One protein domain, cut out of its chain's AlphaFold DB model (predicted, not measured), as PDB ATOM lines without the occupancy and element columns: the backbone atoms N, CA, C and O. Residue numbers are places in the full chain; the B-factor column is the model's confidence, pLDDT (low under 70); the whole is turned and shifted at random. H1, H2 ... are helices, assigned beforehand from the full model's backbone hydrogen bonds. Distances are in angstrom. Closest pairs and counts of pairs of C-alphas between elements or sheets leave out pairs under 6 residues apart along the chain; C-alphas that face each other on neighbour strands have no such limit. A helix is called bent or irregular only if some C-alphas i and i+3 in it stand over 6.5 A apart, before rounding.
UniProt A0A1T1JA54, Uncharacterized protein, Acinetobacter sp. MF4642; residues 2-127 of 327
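What this domain is: This is residues 2 to 127 of the 327 residues of an uncharacterized protein of Acinetobacter sp. MF4642 (UniProt A0A1T1JA54). The longest helix, H5, makes one side of this domain; H3 crosses it and runs through the middle, and H2 folds back over the other side of H3, making a helical hairpin with it. H4 starts at one end of H3 and runs back loosely beside H5, joined to it by a turn whose residues 96 to 101 stick out, while H1 packs on H3 by residues 4 to 8 and otherwise runs outward at one end of the domain. The printed part has 126 residues with five named helices, H1 to H5 in that order along the chain, and no named strand, and the class is all helix. It is compact, with a radius of gyration of the C-alphas of 15.6 A, and only just elongated, with spans of 48 by 32 by 28 A.

How they stand to each other: H5, residues 100 to 126, has a kink of 27 degrees near residue 107. With its residues 108 to 120 alone it touches H3, residues 58 to 77; the closest C-alphas are those of Thr 69 and Ser 112, 4.5 A apart, and the two run the same way at a steep tilt of 57 degrees. H3 is the hub, touching four helices. H2, residues 29 to 49, touches H3 and makes a helical hairpin with it, opposite ways at a shallow tilt of 27 degrees; their closest C-alphas are those of Leu 40 and Ser 68, 6.5 A apart. H2 has a kink of 31 degrees near residue 36, and with residues 44 to 48 alone it touches residues 105 to 109 of H5, closest at the C-alphas of Trp 44 and Leu 108, 6.8 A apart, at a steep tilt of 41 degrees, opposite ways. H4, residues 81 to 97, only just touches H2, with 3 pairs of C-alphas within 8 A, the closest those of Leu 37 and Cys 83, 6.8 A apart; they run the same way at a shallow tilt of 29 degrees. H4 and H3 touch only at the corner by their link, and only just, with 3 pairs, the closest C-alphas being those of Phe 75 and Leu 84 at 7.0 A. H4 and H5 are close but not clearly touching, 7.6 A between the closest C-alphas, those of Leu 95 and Arg 103. H1, residues 2 to 15, touches H3 with residues 4 to 8 alone, closest at the C-alphas of Leu 4 and Ile 70, 6.6 A apart; at 71 degrees they are only just about perpendicular. H1 is apart from H2, H4 and H5. The helix packing is part aligned, part crossed: 2 of 5 touching pairs are at a shallow tilt. Every O i to N i+4 pair is within hydrogen-bond range in H3, against 9 of 10 in H1, 10 of 17 in H2, 11 of 13 in H4 and 17 of 23 in H5.

Where its parts are: H5 measures 40.8 A from C-alpha 100 at (54.213, 131.213, 174.187) to C-alpha 126 at (73.121, 137.317, 138.553). H2 measures 31.3 A and is irregular, but only just: C-alphas 44 and 47 are 6.9 A apart. H3 measures 28.4 A, H4 24.8 A and H1 20.2 A, the last beginning with C-alpha 2 at (80.989, 150.476, 159.525).

The domain as a whole: The two C-alphas farthest apart, those of Gly 17 and Pro 99, are 49.3 A apart. The printed part has no cut. The link from H1 to H2, residues 16 to 28, is long; H2 to H3 is short, and H3 to H4 and H4 to H5 are tight. The mean pLDDT of the printed part is 84.9; residues 2 to 5, 20 to 21, 23 to 27 and 50 to 56 are under 70.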
ATOM      1  N   LEU A   2      80.544 150.142 160.893       52.22
ATOM      2  CA  LEU A   2      80.989 150.476 159.525       52.22
ATOM      3  C   LEU A   2      80.940 149.289 158.542       52.22
ATOM      4  O   LEU A   2      80.488 149.454 157.416       52.22
ATOM      5  N   SER A   3      81.279 148.075 158.983       55.25
ATOM      6  CA  SER A   3      81.182 146.849 158.169       55.25
ATOM      7  C   SER A   3      79.776 146.560 157.613       55.25
ATOM      8  O   SER A   3      79.648 145.960 156.551       55.25
ATOM      9  N   LEU A   4      78.718 147.039 158.280       60.94
ATOM     10  CA  LEU A   4      77.327 146.891 157.828       60.94
ATOM     11  C   LEU A   4      76.945 147.896 156.741       60.94
ATOM     12  O   LEU A   4      76.024 147.636 155.976       60.94
ATOM     13  N   ILE A   5      77.629 149.041 156.694       68.88
ATOM     14  CA  ILE A   5      77.518 150.015 155.603       68.88
ATOM     15  C   ILE A   5      78.313 149.497 154.400       68.88
ATOM     16  O   ILE A   5      77.875 149.628 153.259       68.88
ATOM     17  N   PHE A   6      79.455 148.854 154.657       74.19
ATOM     18  CA  PHE A   6      80.322 148.363 153.598       74.19
ATOM     19  C   PHE A   6      79.748 147.179 152.823       74.19
ATOM     20  O   PHE A   6      80.004 147.122 151.631       74.19
ATOM     21  N   LEU A   7      78.950 146.278 153.416       81.25
ATOM     22  CA  LEU A   7      78.370 145.165 152.645       81.25
ATOM     23  C   LEU A   7      77.441 145.657 151.509       81.25
ATOM     24  O   LEU A   7      77.684 145.295 150.361       81.25
ATOM     25  N   PRO A   8      76.429 146.515 151.755       81.94
ATOM     26  CA  PRO A   8      75.632 147.101 150.676       81.94
ATOM     27  C   PRO A   8      76.472 147.858 149.638       81.94
ATOM     28  O   PRO A   8      76.237 147.708 148.443       81.94
ATOM     29  N   LEU A   9      77.469 148.637 150.078       81.75
ATOM     30  CA  LEU A   9      78.363 149.367 149.170       81.75
ATOM     31  C   LEU A   9      79.213 148.424 148.315       81.75
ATOM     32  O   LEU A   9      79.368 148.662 147.122       81.75
ATOM     33  N   ALA A  10      79.727 147.344 148.898       81.00
ATOM     34  CA  ALA A  10      80.505 146.332 148.201       81.00
ATOM     35  C   ALA A  10      79.660 145.578 147.176       81.00
ATOM     36  O   ALA A  10      80.134 145.339 146.070       81.00
ATOM     37  N   LEU A  11      78.396 145.274 147.495       81.75
ATOM     38  CA  LEU A  11      77.465 144.696 146.528       81.75
ATOM     39  C   LEU A  11      77.246 145.648 145.346       81.75
ATOM     40  O   LEU A  11      77.391 145.224 144.207       81.75
ATOM     41  N   VAL A  12      76.984 146.938 145.592       83.31
ATOM     42  CA  VAL A  12      76.828 147.942 144.520       83.31
ATOM     43  C   VAL A  12      78.110 148.099 143.698       83.31
ATOM     44  O   VAL A  12      78.051 148.116 142.473       83.31
ATOM     45  N   ASN A  13      79.271 148.169 144.348       82.25
ATOM     46  CA  ASN A  13      80.565 148.244 143.675       82.25
ATOM     47  C   ASN A  13      80.817 147.010 142.793       82.25
ATOM     48  O   ASN A  13      81.292 147.146 141.668       82.25
ATOM     49  N   ARG A  14      80.431 145.818 143.259       78.75
ATOM     50  CA  ARG A  14      80.526 144.581 142.478       78.75
ATOM     51  C   ARG A  14      79.590 144.588 141.270       78.75
ATOM     52  O   ARG A  14      80.013 144.178 140.193       78.75
ATOM     53  N   LEU A  15      78.366 145.116 141.406       79.69
ATOM     54  CA  LEU A  15      77.456 145.330 140.265       79.69
ATOM     55  C   LEU A  15      78.076 146.246 139.194       79.69
ATOM     56  O   LEU A  15      77.746 146.125 138.019       79.69
ATOM     57  N   GLN A  16      78.969 147.152 139.597       84.38
ATOM     58  CA  GLN A  16      79.698 148.074 138.719       84.38
ATOM     59  C   GLN A  16      81.028 147.498 138.193       84.38
ATOM     60  O   GLN A  16      81.770 148.211 137.523       84.38
ATOM     61  N   GLY A  17      81.339 146.228 138.481       77.62
ATOM     62  CA  GLY A  17      82.556 145.549 138.021       77.62
ATOM     63  C   GLY A  17      83.773 145.669 138.947       77.62
ATOM     64  O   GLY A  17      84.865 145.287 138.540       77.62
ATOM     65  N   GLY A  18      83.620 146.189 140.169       75.94
ATOM     66  CA  GLY A  18      84.701 146.258 141.159       75.94
ATOM     67  C   GLY A  18      84.902 144.973 141.978       75.94
ATOM     68  O   GLY A  18      84.187 143.978 141.822       75.94
ATOM     69  N   ASP A  19      85.870 144.993 142.896       70.62
ATOM     70  CA  ASP A  19      86.275 143.813 143.680       70.62
ATOM     71  C   ASP A  19      85.300 143.450 144.814       70.62
ATOM     72  O   ASP A  19      85.295 142.315 145.287       70.62
ATOM     73  N   GLY A  20      84.450 144.389 145.254       69.12
ATOM     74  CA  GLY A  20      83.393 144.106 146.231       69.12
ATOM     75  C   GLY A  20      83.894 143.655 147.610       69.12
ATOM     76  O   GLY A  20      83.370 142.698 148.172       69.12
ATOM     77  N   VAL A  21      84.890 144.339 148.187       68.12
ATOM     78  CA  VAL A  21      85.458 144.020 149.513       68.12
ATOM     79  C   VAL A  21      84.786 144.846 150.625       68.12
ATOM     80  O   VAL A  21      84.767 146.069 150.550       68.12
ATOM     81  N   TRP A  22      84.283 144.207 151.695       72.31
ATOM     82  CA  TRP A  22      83.622 144.896 152.830       72.31
ATOM     83  C   TRP A  22      84.159 144.537 154.223       72.31
ATOM     84  O   TRP A  22      83.700 145.082 155.229       72.31
ATOM     85  N   THR A  23      85.143 143.639 154.311       67.31
ATOM     86  CA  THR A  23      85.671 143.113 155.585       67.31
ATOM     87  C   THR A  23      86.886 143.885 156.111       67.31
ATOM     88  O   THR A  23      87.488 143.470 157.095       67.31
ATOM     89  N   GLN A  24      87.238 145.018 155.492       64.31
ATOM     90  CA  GLN A  24      88.520 145.725 155.664       64.31
ATOM     91  C   GLN A  24      88.831 146.182 157.102       64.31
ATOM     92  O   GLN A  24      89.986 146.428 157.428       64.31
ATOM     93  N   SER A  25      87.827 146.291 157.977       67.00
ATOM     94  CA  SER A  25      88.028 146.683 159.381       67.00
ATOM     95  C   SER A  25      88.460 145.533 160.303       67.00
ATOM     96  O   SER A  25      88.703 145.777 161.481       67.00
ATOM     97  N   PHE A  26      88.504 144.289 159.814       67.50
ATOM     98  CA  PHE A  26      88.868 143.103 160.591       67.50
ATOM     99  C   PHE A  26      89.990 142.338 159.885       67.50
ATOM    100  O   PHE A  26      89.935 142.124 158.678       67.50
ATOM    101  N   THR A  27      90.976 141.866 160.651       66.19
ATOM    102  CA  THR A  27      92.081 141.030 160.144       66.19
ATOM    103  C   THR A  27      91.595 139.680 159.615       66.19
ATOM    104  O   THR A  27      92.194 139.101 158.714       66.19
ATOM    105  N   ASN A  28      90.480 139.179 160.157       75.25
ATOM    106  CA  ASN A  28      89.903 137.889 159.809       75.25
ATOM    107  C   ASN A  28      88.374 137.974 159.745       75.25
ATOM    108  O   ASN A  28      87.732 138.477 160.670       75.25
ATOM    109  N   ILE A  29      87.783 137.402 158.694       80.31
ATOM    110  CA  ILE A  29      86.324 137.311 158.523       80.31
ATOM    111  C   ILE A  29      85.638 136.592 159.694       80.31
ATOM    112  O   ILE A  29      84.557 136.992 160.109       80.31
ATOM    113  N   ARG A  30      86.305 135.601 160.307       81.75
ATOM    114  CA  ARG A  30      85.766 134.862 161.461       81.75
ATOM    115  C   ARG A  30      85.653 135.738 162.703       81.75
ATOM    116  O   ARG A  30      84.669 135.640 163.425       81.75
ATOM    117  N   MET A  31      86.622 136.632 162.919       82.81
ATOM    118  CA  MET A  31      86.580 137.590 164.028       82.81
ATOM    119  C   MET A  31      85.394 138.549 163.878       82.81
ATOM    120  O   MET A  31      84.736 138.875 164.865       82.81
ATOM    121  N   LEU A  32      85.102 138.976 162.643       85.38
ATOM    122  CA  LEU A  32      83.912 139.769 162.346       85.38
ATOM    123  C   LEU A  32      82.638 138.967 162.641       85.38
ATOM    124  O   LEU A  32      81.780 139.458 163.372       85.38
ATOM    125  N   ASP A  33      82.523 137.740 162.134       90.31
ATOM    126  CA  ASP A  33      81.332 136.907 162.333       90.31
ATOM    127  C   ASP A  33      81.044 136.635 163.818       90.31
ATOM    128  O   ASP A  33      79.926 136.847 164.301       90.31
ATOM    129  N   ASP A  34      82.079 136.254 164.566       90.56
ATOM    130  CA  ASP A  34      81.984 135.963 165.994       90.56
ATOM    131  C   ASP A  34      81.600 137.216 166.811       90.56
ATOM    132  O   ASP A  34      80.922 137.105 167.835       90.56
ATOM    133  N   ALA A  35      81.973 138.419 166.355       89.75
ATOM    134  CA  ALA A  35      81.565 139.692 166.958       89.75
ATOM    135  C   ALA A  35      80.133 140.121 166.573       89.75
ATOM    136  O   ALA A  35      79.424 140.743 167.373       89.75
ATOM    137  N   LEU A  36      79.685 139.799 165.354       92.19
ATOM    138  CA  LEU A  36      78.338 140.120 164.874       92.19
ATOM    139  C   LEU A  36      77.263 139.255 165.546       92.19
ATOM    140  O   LEU A  36      76.146 139.737 165.754       92.19
ATOM    141  N   LEU A  37      77.581 138.008 165.909       95.38
ATOM    142  CA  LEU A  37      76.611 137.047 166.439       95.38
ATOM    143  C   LEU A  37      75.861 137.546 167.696       95.38
ATOM    144  O   LEU A  37      74.629 137.588 167.646       95.38
ATOM    145  N   PRO A  38      76.510 137.994 168.793       95.31
ATOM    146  CA  PRO A  38      75.786 138.529 169.952       95.31
ATOM    147  C   PRO A  38      74.981 139.793 169.615       95.31
ATOM    148  O   PRO A  38      73.865 139.984 170.104       95.31
ATOM    149  N   CYS A  39      75.530 140.654 168.751       94.00
ATOM    150  CA  CYS A  39      74.893 141.903 168.340       94.00
ATOM    151  C   CYS A  39      73.566 141.654 167.608       94.00
ATOM    152  O   CYS A  39      72.599 142.383 167.830       94.00
ATOM    153  N   LEU A  40      73.488 140.604 166.783       95.38
ATOM    154  CA  LEU A  40      72.254 140.216 166.096       95.38
ATOM    155  C   LEU A  40      71.125 139.895 167.087       95.38
ATOM    156  O   LEU A  40      70.000 140.367 166.923       95.38
ATOM    157  N   PHE A  41      71.424 139.164 168.162       96.31
ATOM    158  CA  PHE A  41      70.433 138.862 169.197       96.31
ATOM    159  C   PHE A  41      69.992 140.109 169.974       96.31
ATOM    160  O   PHE A  41      68.817 140.213 170.332       96.31
ATOM    161  N   LEU A  42      70.880 141.088 170.183       93.38
ATOM    162  CA  LEU A  42      70.509 142.385 170.770       93.38
ATOM    163  C   LEU A  42      69.606 143.209 169.840       93.38
ATOM    164  O   LEU A  42      68.691 143.878 170.314       93.38
ATOM    165  N   ILE A  43      69.808 143.134 168.520       91.88
ATOM    166  CA  ILE A  43      68.905 143.753 167.535       91.88
ATOM    167  C   ILE A  43      67.520 143.105 167.612       91.88
ATOM    168  O   ILE A  43      66.506 143.803 167.656       91.88
ATOM    169  N   TRP A  44      67.459 141.773 167.685       93.69
ATOM    170  CA  TRP A  44      66.193 141.046 167.795       93.69
ATOM    171  C   TRP A  44      65.462 141.278 169.111       93.69
ATOM    172  O   TRP A  44      64.245 141.139 169.165       93.69
ATOM    173  N   LEU A  45      66.178 141.686 170.152       91.69
ATOM    174  CA  LEU A  45      65.621 142.010 171.455       91.69
ATOM    175  C   LEU A  45      64.834 143.331 171.483       91.69
ATOM    176  O   LEU A  45      63.900 143.462 172.276       91.69
ATOM    177  N   GLN A  46      65.157 144.289 170.606       86.56
ATOM    178  CA  GLN A  46      64.569 145.639 170.596       86.56
ATOM    179  C   GLN A  46      63.024 145.673 170.616       86.56
ATOM    180  O   GLN A  46      62.461 146.400 171.438       86.56
ATOM    181  N   PRO A  47      62.294 144.863 169.817       81.81
ATOM    182  CA  PRO A  47      60.829 144.864 169.813       81.81
ATOM    183  C   PRO A  47      60.180 144.428 171.135       81.81
ATOM    184  O   PRO A  47      58.989 144.674 171.323       81.81
ATOM    185  N   ILE A  48      60.924 143.749 172.021       80.06
ATOM    186  CA  ILE A  48      60.428 143.275 173.322       80.06
ATOM    187  C   ILE A  48      60.407 144.418 174.346       80.06
ATOM    188  O   ILE A  48      59.471 144.501 175.136       80.06
ATOM    189  N   TYR A  49      61.396 145.317 174.313       73.12
ATOM    190  CA  TYR A  49      61.497 146.446 175.252       73.12
ATOM    191  C   TYR A  49      60.688 147.667 174.852       73.12
ATOM    192  O   TYR A  49      60.363 148.509 175.687       73.12
ATOM    193  N   SER A  50      60.394 147.803 173.567       63.62
ATOM    194  CA  SER A  50      59.911 149.055 173.023       63.62
ATOM    195  C   SER A  50      58.404 149.235 173.272       63.62
ATOM    196  O   SER A  50      57.571 148.973 172.401       63.62
ATOM    197  N   ASN A  51      58.033 149.632 174.488       52.00
ATOM    198  CA  ASN A  51      56.655 149.493 174.949       52.00
ATOM    199  C   ASN A  51      55.680 150.623 174.567       52.00
ATOM    200  O   ASN A  51      54.499 150.416 174.803       52.00
ATOM    201  N   PHE A  52      56.065 151.760 173.958       47.19
ATOM    202  CA  PHE A  52      55.057 152.817 173.692       47.19
ATOM    203  C   PHE A  52      55.125 153.607 172.362       47.19
ATOM    204  O   PHE A  52      54.058 153.918 171.836       47.19
ATOM    205  N   ASP A  53      56.290 153.835 171.734       53.03
ATOM    206  CA  ASP A  53      56.359 154.600 170.454       53.03
ATOM    207  C   ASP A  53      57.032 153.878 169.277       53.03
ATOM    208  O   ASP A  53      56.786 154.154 168.101       53.03
ATOM    209  N   PHE A  54      57.852 152.880 169.565       59.38
ATOM    210  CA  PHE A  54      58.671 152.197 168.564       59.38
ATOM    211  C   PHE A  54      57.854 151.319 167.606       59.38
ATOM    212  O   PHE A  54      58.169 151.225 166.424       59.38
ATOM    213  N   GLN A  55      56.767 150.702 168.085       59.59
ATOM    214  CA  GLN A  55      55.861 149.943 167.214       59.59
ATOM    215  C   GLN A  55      55.097 150.846 166.234       59.59
ATOM    216  O   GLN A  55      54.689 150.372 165.172       59.59
ATOM    217  N   LYS A  56      54.927 152.134 166.569       67.69
ATOM    218  CA  LYS A  56      54.274 153.134 165.714       67.69
ATOM    219  C   LYS A  56      55.249 153.753 164.709       67.69
ATOM    220  O   LYS A  56      54.846 154.079 163.593       67.69
ATOM    221  N   ASN A  57      56.532 153.863 165.062       81.75
ATOM    222  CA  ASN A  57      57.555 154.415 164.181       81.75
ATOM    223  C   ASN A  57      57.940 153.426 163.062       81.75
ATOM    224  O   ASN A  57      58.808 152.560 163.214       81.75
ATOM    225  N   LYS A  58      57.289 153.580 161.900       84.12
ATOM    226  CA  LYS A  58      57.529 152.758 160.703       84.12
ATOM    227  C   LYS A  58      58.992 152.785 160.255       84.12
ATOM    228  O   LYS A  58      59.504 151.740 159.868       84.12
ATOM    229  N   LEU A  59      59.654 153.942 160.328       86.75
ATOM    230  CA  LEU A  59      61.042 154.099 159.891       86.75
ATOM    231  C   LEU A  59      61.975 153.234 160.738       86.75
ATOM    232  O   LEU A  59      62.727 152.428 160.203       86.75
ATOM    233  N   LEU A  60      61.844 153.319 162.059       84.00
ATOM    234  CA  LEU A  60      62.679 152.563 162.987       84.00
ATOM    235  C   LEU A  60      62.457 151.048 162.876       84.00
ATOM    236  O   LEU A  60      63.412 150.268 162.875       84.00
ATOM    237  N   LYS A  61      61.201 150.625 162.692       86.19
ATOM    238  CA  LYS A  61      60.867 149.228 162.401       86.19
ATOM    239  C   LYS A  61      61.532 148.755 161.107       86.19
ATOM    240  O   LYS A  61      62.161 147.700 161.119       86.19
ATOM    241  N   SER A  62      61.431 149.520 160.020       88.81
ATOM    242  CA  SER A  62      62.097 149.197 158.752       88.81
ATOM    243  C   SER A  62      63.615 149.115 158.914       88.81
ATOM    244  O   SER A  62      64.214 148.148 158.449       88.81
ATOM    245  N   CYS A  63      64.232 150.048 159.648       89.00
ATOM    246  CA  CYS A  63      65.661 150.012 159.954       89.00
ATOM    247  C   CYS A  63      66.065 148.718 160.672       89.00
ATOM    248  O   CYS A  63      67.060 148.115 160.283       89.00
ATOM    249  N   LEU A  64      65.293 148.236 161.655       90.00
ATOM    250  CA  LEU A  64      65.594 146.957 162.311       90.00
ATOM    251  C   LEU A  64      65.581 145.779 161.335       90.00
ATOM    252  O   LEU A  64      66.497 144.961 161.373       90.00
ATOM    253  N   TYR A  65      64.557 145.678 160.478       92.69
ATOM    254  CA  TYR A  65      64.485 144.600 159.485       92.69
ATOM    255  C   TYR A  65      65.663 144.672 158.513       92.69
ATOM    256  O   TYR A  65      66.268 143.638 158.238       92.69
ATOM    257  N   ILE A  66      66.017 145.868 158.037       92.25
ATOM    258  CA  ILE A  66      67.150 146.083 157.127       92.25
ATOM    259  C   ILE A  66      68.459 145.669 157.802       92.25
ATOM    260  O   ILE A  66      69.159 144.804 157.286       92.25
ATOM    261  N   VAL A  67      68.762 146.216 158.982       91.81
ATOM    262  CA  VAL A  67      70.013 145.927 159.698       91.81
ATOM    263  C   VAL A  67      70.101 144.440 160.040       91.81
ATOM    264  O   VAL A  67      71.102 143.805 159.733       91.81
ATOM    265  N   SER A  68      69.039 143.850 160.592       94.19
ATOM    266  CA  SER A  68      68.972 142.412 160.880       94.19
ATOM    267  C   SER A  68      69.225 141.556 159.630       94.19
ATOM    268  O   SER A  68      69.979 140.587 159.681       94.19
ATOM    269  N   THR A  69      68.654 141.943 158.486       95.19
ATOM    270  CA  THR A  69      68.873 141.248 157.207       95.19
ATOM    271  C   THR A  69      70.329 141.367 156.752       95.19
ATOM    272  O   THR A  69      70.902 140.363 156.346       95.19
ATOM    273  N   ILE A  70      70.963 142.538 156.885       92.25
ATOM    274  CA  ILE A  70      72.381 142.749 156.534       92.25
ATOM    275  C   ILE A  70      73.311 141.873 157.391       92.25
ATOM    276  O   ILE A  70      74.267 141.305 156.865       92.25
ATOM    277  N   TYR A  71      73.030 141.715 158.689       93.00
ATOM    278  CA  TYR A  71      73.791 140.805 159.560       93.00
ATOM    279  C   TYR A  71      73.708 139.357 159.068       93.00
ATOM    280  O   TYR A  71      74.734 138.704 158.892       93.00
ATOM    281  N   VAL A  72      72.493 138.861 158.813       94.69
ATOM    282  CA  VAL A  72      72.300 137.485 158.329       94.69
ATOM    283  C   VAL A  72      72.928 137.295 156.946       94.69
ATOM    284  O   VAL A  72      73.569 136.278 156.694       94.69
ATOM    285  N   LEU A  73      72.805 138.293 156.071       92.44
ATOM    286  CA  LEU A  73      73.406 138.292 154.743       92.44
ATOM    287  C   LEU A  73      74.940 138.249 154.812       92.44
ATOM    288  O   LEU A  73      75.557 137.528 154.032       92.44
ATOM    289  N   SER A  74      75.549 138.942 155.780       90.25
ATOM    290  CA  SER A  74      76.999 138.889 156.026       90.25
ATOM    291  C   SER A  74      77.454 137.460 156.332       90.25
ATOM    292  O   SER A  74      78.391 136.972 155.708       90.25
ATOM    293  N   PHE A  75      76.742 136.747 157.213       91.88
ATOM    294  CA  PHE A  75      77.053 135.348 157.528       91.88
ATOM    295  C   PHE A  75      76.938 134.417 156.315       91.88
ATOM    296  O   PHE A  75      77.722 133.477 156.194       91.88
ATOM    297  N   LEU A  76      75.975 134.663 155.421       91.06
ATOM    298  CA  LEU A  76      75.816 133.884 154.190       91.06
ATOM    299  C   LEU A  76      76.995 134.108 153.233       91.06
ATOM    300  O   LEU A  76      77.610 133.134 152.803       91.06
ATOM    301  N   PHE A  77      77.366 135.364 152.963       87.19
ATOM    302  CA  PHE A  77      78.496 135.689 152.082       87.19
ATOM    303  C   PHE A  77      79.859 135.269 152.646       87.19
ATOM    304  O   PHE A  77      80.744 134.883 151.890       87.19
ATOM    305  N   HIS A  78      80.043 135.283 153.969       86.12
ATOM    306  CA  HIS A  78      81.263 134.753 154.590       86.12
ATOM    307  C   HIS A  78      81.291 133.220 154.673       86.12
ATOM    308  O   HIS A  78      82.298 132.644 155.088       86.12
ATOM    309  N   GLY A  79      80.191 132.536 154.345       86.56
ATOM    310  CA  GLY A  79      80.073 131.096 154.545       86.56
ATOM    311  C   GLY A  79      80.194 130.681 156.017       86.56
ATOM    312  O   GLY A  79      80.736 129.615 156.320       86.56
ATOM    313  N   ALA A  80      79.698 131.510 156.942       88.88
ATOM    314  CA  ALA A  80      79.828 131.361 158.392       88.88
ATOM    315  C   ALA A  80      78.924 130.246 158.962       88.88
ATOM    316  O   ALA A  80      78.022 130.483 159.769       88.88
ATOM    317  N   ARG A  81      79.165 128.991 158.549       89.50
ATOM    318  CA  ARG A  81      78.341 127.815 158.902       89.50
ATOM    319  C   ARG A  81      78.161 127.650 160.416       89.50
ATOM    320  O   ARG A  81      77.066 127.325 160.863       89.50
ATOM    321  N   ALA A  82      79.217 127.894 161.196       91.12
ATOM    322  CA  ALA A  82      79.185 127.799 162.657       91.12
ATOM    323  C   ALA A  82      78.210 128.812 163.280       91.12
ATOM    324  O   ALA A  82      77.380 128.427 164.103       91.12
ATOM    325  N   CYS A  83      78.237 130.071 162.829       94.25
ATOM    326  CA  CYS A  83      77.314 131.111 163.285       94.25
ATOM    327  C   CYS A  83      75.867 130.796 162.887       94.25
ATOM    328  O   CYS A  83      74.979 130.847 163.735       94.25
ATOM    329  N   LEU A  84      75.622 130.404 161.630       95.25
ATOM    330  CA  LEU A  84      74.279 130.055 161.145       95.25
ATOM    331  C   LEU A  84      73.679 128.866 161.910       95.25
ATOM    332  O   LEU A  84      72.531 128.929 162.353       95.25
ATOM    333  N   LEU A  85      74.468 127.807 162.125       95.50
ATOM    334  CA  LEU A  85      74.050 126.653 162.920       95.50
ATOM    335  C   LEU A  85      73.791 127.046 164.381       95.50
ATOM    336  O   LEU A  85      72.803 126.618 164.970       95.50
ATOM    337  N   SER A  86      74.628 127.910 164.952       96.94
ATOM    338  CA  SER A  86      74.465 128.392 166.326       96.94
ATOM    339  C   SER A  86      73.211 129.246 166.509       96.94
ATOM    340  O   SER A  86      72.526 129.110 167.521       96.94
ATOM    341  N   ILE A  87      72.863 130.080 165.523       97.31
ATOM    342  CA  ILE A  87      71.596 130.824 165.497       97.31
ATOM    343  C   ILE A  87      70.418 129.847 165.496       97.31
ATOM    344  O   ILE A  87      69.492 130.008 166.293       97.31
ATOM    345  N   PHE A  88      70.461 128.826 164.636       96.75
ATOM    346  CA  PHE A  88      69.418 127.806 164.560       96.75
ATOM    347  C   PHE A  88      69.251 127.066 165.895       96.75
ATOM    348  O   PHE A  88      68.150 127.035 166.443       96.75
ATOM    349  N   ILE A  89      70.346 126.553 166.466       97.38
ATOM    350  CA  ILE A  89      70.354 125.865 167.765       97.38
ATOM    351  C   ILE A  89      69.809 126.784 168.867       97.38
ATOM    352  O   ILE A  89      68.919 126.385 169.618       97.38
ATOM    353  N   GLY A  90      70.293 128.028 168.942       96.75
ATOM    354  CA  GLY A  90      69.866 129.003 169.944       96.75
ATOM    355  C   GLY A  90      68.370 129.299 169.878       96.75
ATOM    356  O   GLY A  90      67.680 129.245 170.900       96.75
ATOM    357  N   LEU A  91      67.843 129.550 168.675       96.19
ATOM    358  CA  LEU A  91      66.414 129.774 168.474       96.19
ATOM    359  C   LEU A  91      65.605 128.518 168.827       96.19
ATOM    360  O   LEU A  91      64.713 128.615 169.666       96.19
ATOM    361  N   CYS A  92      65.937 127.345 168.284       95.31
ATOM    362  CA  CYS A  92      65.205 126.099 168.534       95.31
ATOM    363  C   CYS A  92      65.158 125.717 170.018       95.31
ATOM    364  O   CYS A  92      64.080 125.438 170.544       95.31
ATOM    365  N   ILE A  93      66.298 125.752 170.714       94.62
ATOM    366  CA  ILE A  93      66.360 125.395 172.134       94.62
ATOM    367  C   ILE A  93      65.594 126.421 172.982       94.62
ATOM    368  O   ILE A  93      64.861 126.036 173.894       94.62
ATOM    369  N   SER A  94      65.675 127.719 172.664       92.50
ATOM    370  CA  SER A  94      64.928 128.745 173.411       92.50
ATOM    371  C   SER A  94      63.405 128.535 173.360       92.50
ATOM    372  O   SER A  94      62.717 128.775 174.354       92.50
ATOM    373  N   LEU A  95      62.863 127.981 172.265       92.25
ATOM    374  CA  LEU A  95      61.422 127.717 172.121       92.25
ATOM    375  C   LEU A  95      60.874 126.686 173.111       92.25
ATOM    376  O   LEU A  95      59.678 126.730 173.418       92.25
ATOM    377  N   ILE A  96      61.729 125.788 173.605       90.31
ATOM    378  CA  ILE A  96      61.386 124.773 174.611       90.31
ATOM    379  C   ILE A  96      61.158 125.438 175.977       90.31
ATOM    380  O   ILE A  96      60.304 125.020 176.759       90.31
ATOM    381  N   PHE A  97      61.914 126.494 176.270       84.25
ATOM    382  CA  PHE A  97      62.030 127.068 177.609       84.25
ATOM    383  C   PHE A  97      61.224 128.352 177.811       84.25
ATOM    384  O   PHE A  97      60.864 128.674 178.950       84.25
ATOM    385  N   THR A  98      60.932 129.073 176.729       80.88
ATOM    386  CA  THR A  98      60.291 130.386 176.761       80.88
ATOM    387  C   THR A  98      58.763 130.296 176.612       80.88
ATOM    388  O   THR A  98      58.259 129.537 175.782       80.88
ATOM    389  N   PRO A  99      57.985 131.097 177.370       85.31
ATOM    390  CA  PRO A  99      56.526 131.124 177.267       85.31
ATOM    391  C   PRO A  99      55.998 131.566 175.889       85.31
ATOM    392  O   PRO A  99      56.565 132.432 175.219       85.31
ATOM    393  N   ASN A 100      54.832 131.027 175.509       88.56
ATOM    394  CA  ASN A 100      54.213 131.213 174.187       88.56
ATOM    395  C   ASN A 100      54.020 132.683 173.773       88.56
ATOM    396  O   ASN A 100      54.161 133.002 172.594       88.56
ATOM    397  N   HIS A 101      53.752 133.594 174.715       87.25
ATOM    398  CA  HIS A 101      53.512 135.009 174.404       87.25
ATOM    399  C   HIS A 101      54.729 135.722 173.788       87.25
ATOM    400  O   HIS A 101      54.555 136.724 173.095       87.25
ATOM    401  N   GLN A 102      55.950 135.218 174.006       89.00
ATOM    402  CA  GLN A 102      57.167 135.784 173.415       89.00
ATOM    403  C   GLN A 102      57.430 135.268 171.990       89.00
ATOM    404  O   GLN A 102      58.166 135.899 171.233       89.00
ATOM    405  N   ARG A 103      56.790 134.166 171.568       89.19
ATOM    406  CA  ARG A 103      57.006 133.568 170.235       89.19
ATOM    407  C   ARG A 103      56.598 134.497 169.090       89.19
ATOM    408  O   ARG A 103      57.167 134.412 168.008       89.19
ATOM    409  N   LYS A 104      55.692 135.451 169.333       88.69
ATOM    410  CA  LYS A 104      55.313 136.488 168.351       88.69
ATOM    411  C   LYS A 104      56.501 137.332 167.870       88.69
ATOM    412  O   LYS A 104      56.477 137.841 166.752       88.69
ATOM    413  N   PHE A 105      57.546 137.468 168.690       90.06
ATOM    414  CA  PHE A 105      58.725 138.257 168.345       90.06
ATOM    415  C   PHE A 105      59.658 137.546 167.354       90.06
ATOM    416  O   PHE A 105      60.471 138.209 166.715       90.06
ATOM    417  N   LEU A 106      59.478 136.239 167.118       92.25
ATOM    418  CA  LEU A 106      60.228 135.468 166.113       92.25
ATOM    419  C   LEU A 106      59.944 135.907 164.672       92.25
ATOM    420  O   LEU A 106      60.674 135.539 163.757       92.25
ATOM    421  N   LYS A 107      58.909 136.721 164.449       92.44
ATOM    422  CA  LYS A 107      58.610 137.268 163.125       92.44
ATOM    423  C   LYS A 107      59.802 138.035 162.534       92.44
ATOM    424  O   LYS A 107      60.066 137.895 161.345       92.44
ATOM    425  N   LEU A 108      60.527 138.806 163.351       93.38
ATOM    426  CA  LEU A 108      61.702 139.565 162.909       93.38
ATOM    427  C   LEU A 108      62.841 138.653 162.406       93.38
ATOM    428  O   LEU A 108      63.188 138.786 161.234       93.38
ATOM    429  N   PRO A 109      63.389 137.708 163.203       95.62
ATOM    430  CA  PRO A 109      64.448 136.815 162.732       95.62
ATOM    431  C   PRO A 109      64.022 135.965 161.532       95.62
ATOM    432  O   PRO A 109      64.804 135.818 160.599       95.62
ATOM    433  N   ILE A 110      62.785 135.450 161.513       95.56
ATOM    434  CA  ILE A 110      62.286 134.622 160.402       95.56
ATOM    435  C   ILE A 110      62.266 135.421 159.096       95.56
ATOM    436  O   ILE A 110      62.800 134.968 158.088       95.56
ATOM    437  N   ILE A 111      61.687 136.624 159.106       95.88
ATOM    438  CA  ILE A 111      61.629 137.468 157.907       95.88
ATOM    439  C   ILE A 111      63.034 137.904 157.485       95.88
ATOM    440  O   ILE A 111      63.331 137.859 156.298       95.88
ATOM    441  N   SER A 112      63.908 138.291 158.420       95.75
ATOM    442  CA  SER A 112      65.289 138.654 158.081       95.75
ATOM    443  C   SER A 112      66.072 137.495 157.468       95.75
ATOM    444  O   SER A 112      66.825 137.720 156.529       95.75
ATOM    445  N   LEU A 113      65.866 136.264 157.947       95.94
ATOM    446  CA  LEU A 113      66.478 135.072 157.366       95.94
ATOM    447  C   LEU A 113      65.961 134.808 155.948       95.94
ATOM    448  O   LEU A 113      66.761 134.593 155.043       95.94
ATOM    449  N   ILE A 114      64.643 134.873 155.739       96.94
ATOM    450  CA  ILE A 114      64.035 134.689 154.414       96.94
ATOM    451  C   ILE A 114      64.536 135.763 153.442       96.94
ATOM    452  O   ILE A 114      64.977 135.430 152.347       96.94
ATOM    453  N   LEU A 115      64.514 137.039 153.839       96.50
ATOM    454  CA  LEU A 115      64.989 138.140 152.999       96.50
ATOM    455  C   LEU A 115      66.475 137.991 152.659       96.50
ATOM    456  O   LEU A 115      66.843 138.145 151.499       96.50
ATOM    457  N   ALA A 116      67.317 137.648 153.637       95.38
ATOM    458  CA  ALA A 116      68.742 137.435 153.402       95.38
ATOM    459  C   ALA A 116      68.983 136.267 152.435       95.38
ATOM    460  O   ALA A 116      69.777 136.404 151.510       95.38
ATOM    461  N   LEU A 117      68.257 135.153 152.592       94.88
ATOM    462  CA  LEU A 117      68.332 134.015 151.674       94.88
ATOM    463  C   LEU A 117      67.880 134.390 150.261       94.88
ATOM    464  O   LEU A 117      68.545 134.013 149.300       94.88
ATOM    465  N   VAL A 118      66.784 135.136 150.110       95.44
ATOM    466  CA  VAL A 118      66.310 135.594 148.795       95.44
ATOM    467  C   VAL A 118      67.356 136.487 148.129       95.44
ATOM    468  O   VAL A 118      67.727 136.223 146.990       95.44
ATOM    469  N   ILE A 119      67.884 137.490 148.838       92.69
ATOM    470  CA  ILE A 119      68.914 138.400 148.309       92.69
ATOM    471  C   ILE A 119      70.179 137.625 147.918       92.69
ATOM    472  O   ILE A 119      70.714 137.835 146.834       92.69
ATOM    473  N   PHE A 120      70.630 136.703 148.770       91.12
ATOM    474  CA  PHE A 120      71.800 135.865 148.513       91.12
ATOM    475  C   PHE A 120      71.630 134.991 147.259       91.12
ATOM    476  O   PHE A 120      72.525 134.930 146.420       91.12
ATOM    477  N   ASN A 121      70.467 134.351 147.091       90.88
ATOM    478  CA  ASN A 121      70.188 133.533 145.909       90.88
ATOM    479  C   ASN A 121      70.051 134.382 144.638       90.88
ATOM    480  O   ASN A 121      70.614 134.019 143.612       90.88
ATOM    481  N   LEU A 122      69.355 135.526 144.696       90.62
ATOM    482  CA  LEU A 122      69.261 136.456 143.562       90.62
ATOM    483  C   LEU A 122      70.643 136.944 143.121       90.62
ATOM    484  O   LEU A 122      70.929 136.968 141.927       90.62
ATOM    485  N   TYR A 123      71.519 137.260 144.079       87.38
ATOM    486  CA  TYR A 123      72.899 137.637 143.797       87.38
ATOM    487  C   TYR A 123      73.642 136.537 143.019       87.38
ATOM    488  O   TYR A 123      74.213 136.808 141.965       87.38
ATOM    489  N   HIS A 124      73.585 135.286 143.486       84.94
ATOM    490  CA  HIS A 124      74.256 134.159 142.826       84.94
ATOM    491  C   HIS A 124      73.637 133.745 141.483       84.94
ATOM    492  O   HIS A 124      74.312 133.116 140.673       84.94
ATOM    493  N   LEU A 125      72.377 134.100 141.219       86.31
ATOM    494  CA  LEU A 125      71.778 133.954 139.890       86.31
ATOM    495  C   LEU A 125      72.298 135.011 138.906       86.31
ATOM    496  O   LEU A 125      72.407 134.730 137.717       86.31
ATOM    497  N   SER A 126      72.604 136.220 139.384       83.69
ATOM    498  CA  SER A 126      73.121 137.317 138.553       83.69
ATOM    499  C   SER A 126      74.639 137.270 138.342       83.69
ATOM    500  O   SER A 126      75.115 137.767 137.326       83.69
ATOM    501  N   PHE A 127      75.397 136.670 139.266       77.75
ATOM    502  CA  PHE A 127      76.861 136.596 139.213       77.75
ATOM    503  C   PHE A 127      77.344 135.161 139.437       77.75
ATOM    504  O   PHE A 127      77.123 134.580 140.499       77.75
TER     505      PHE A 127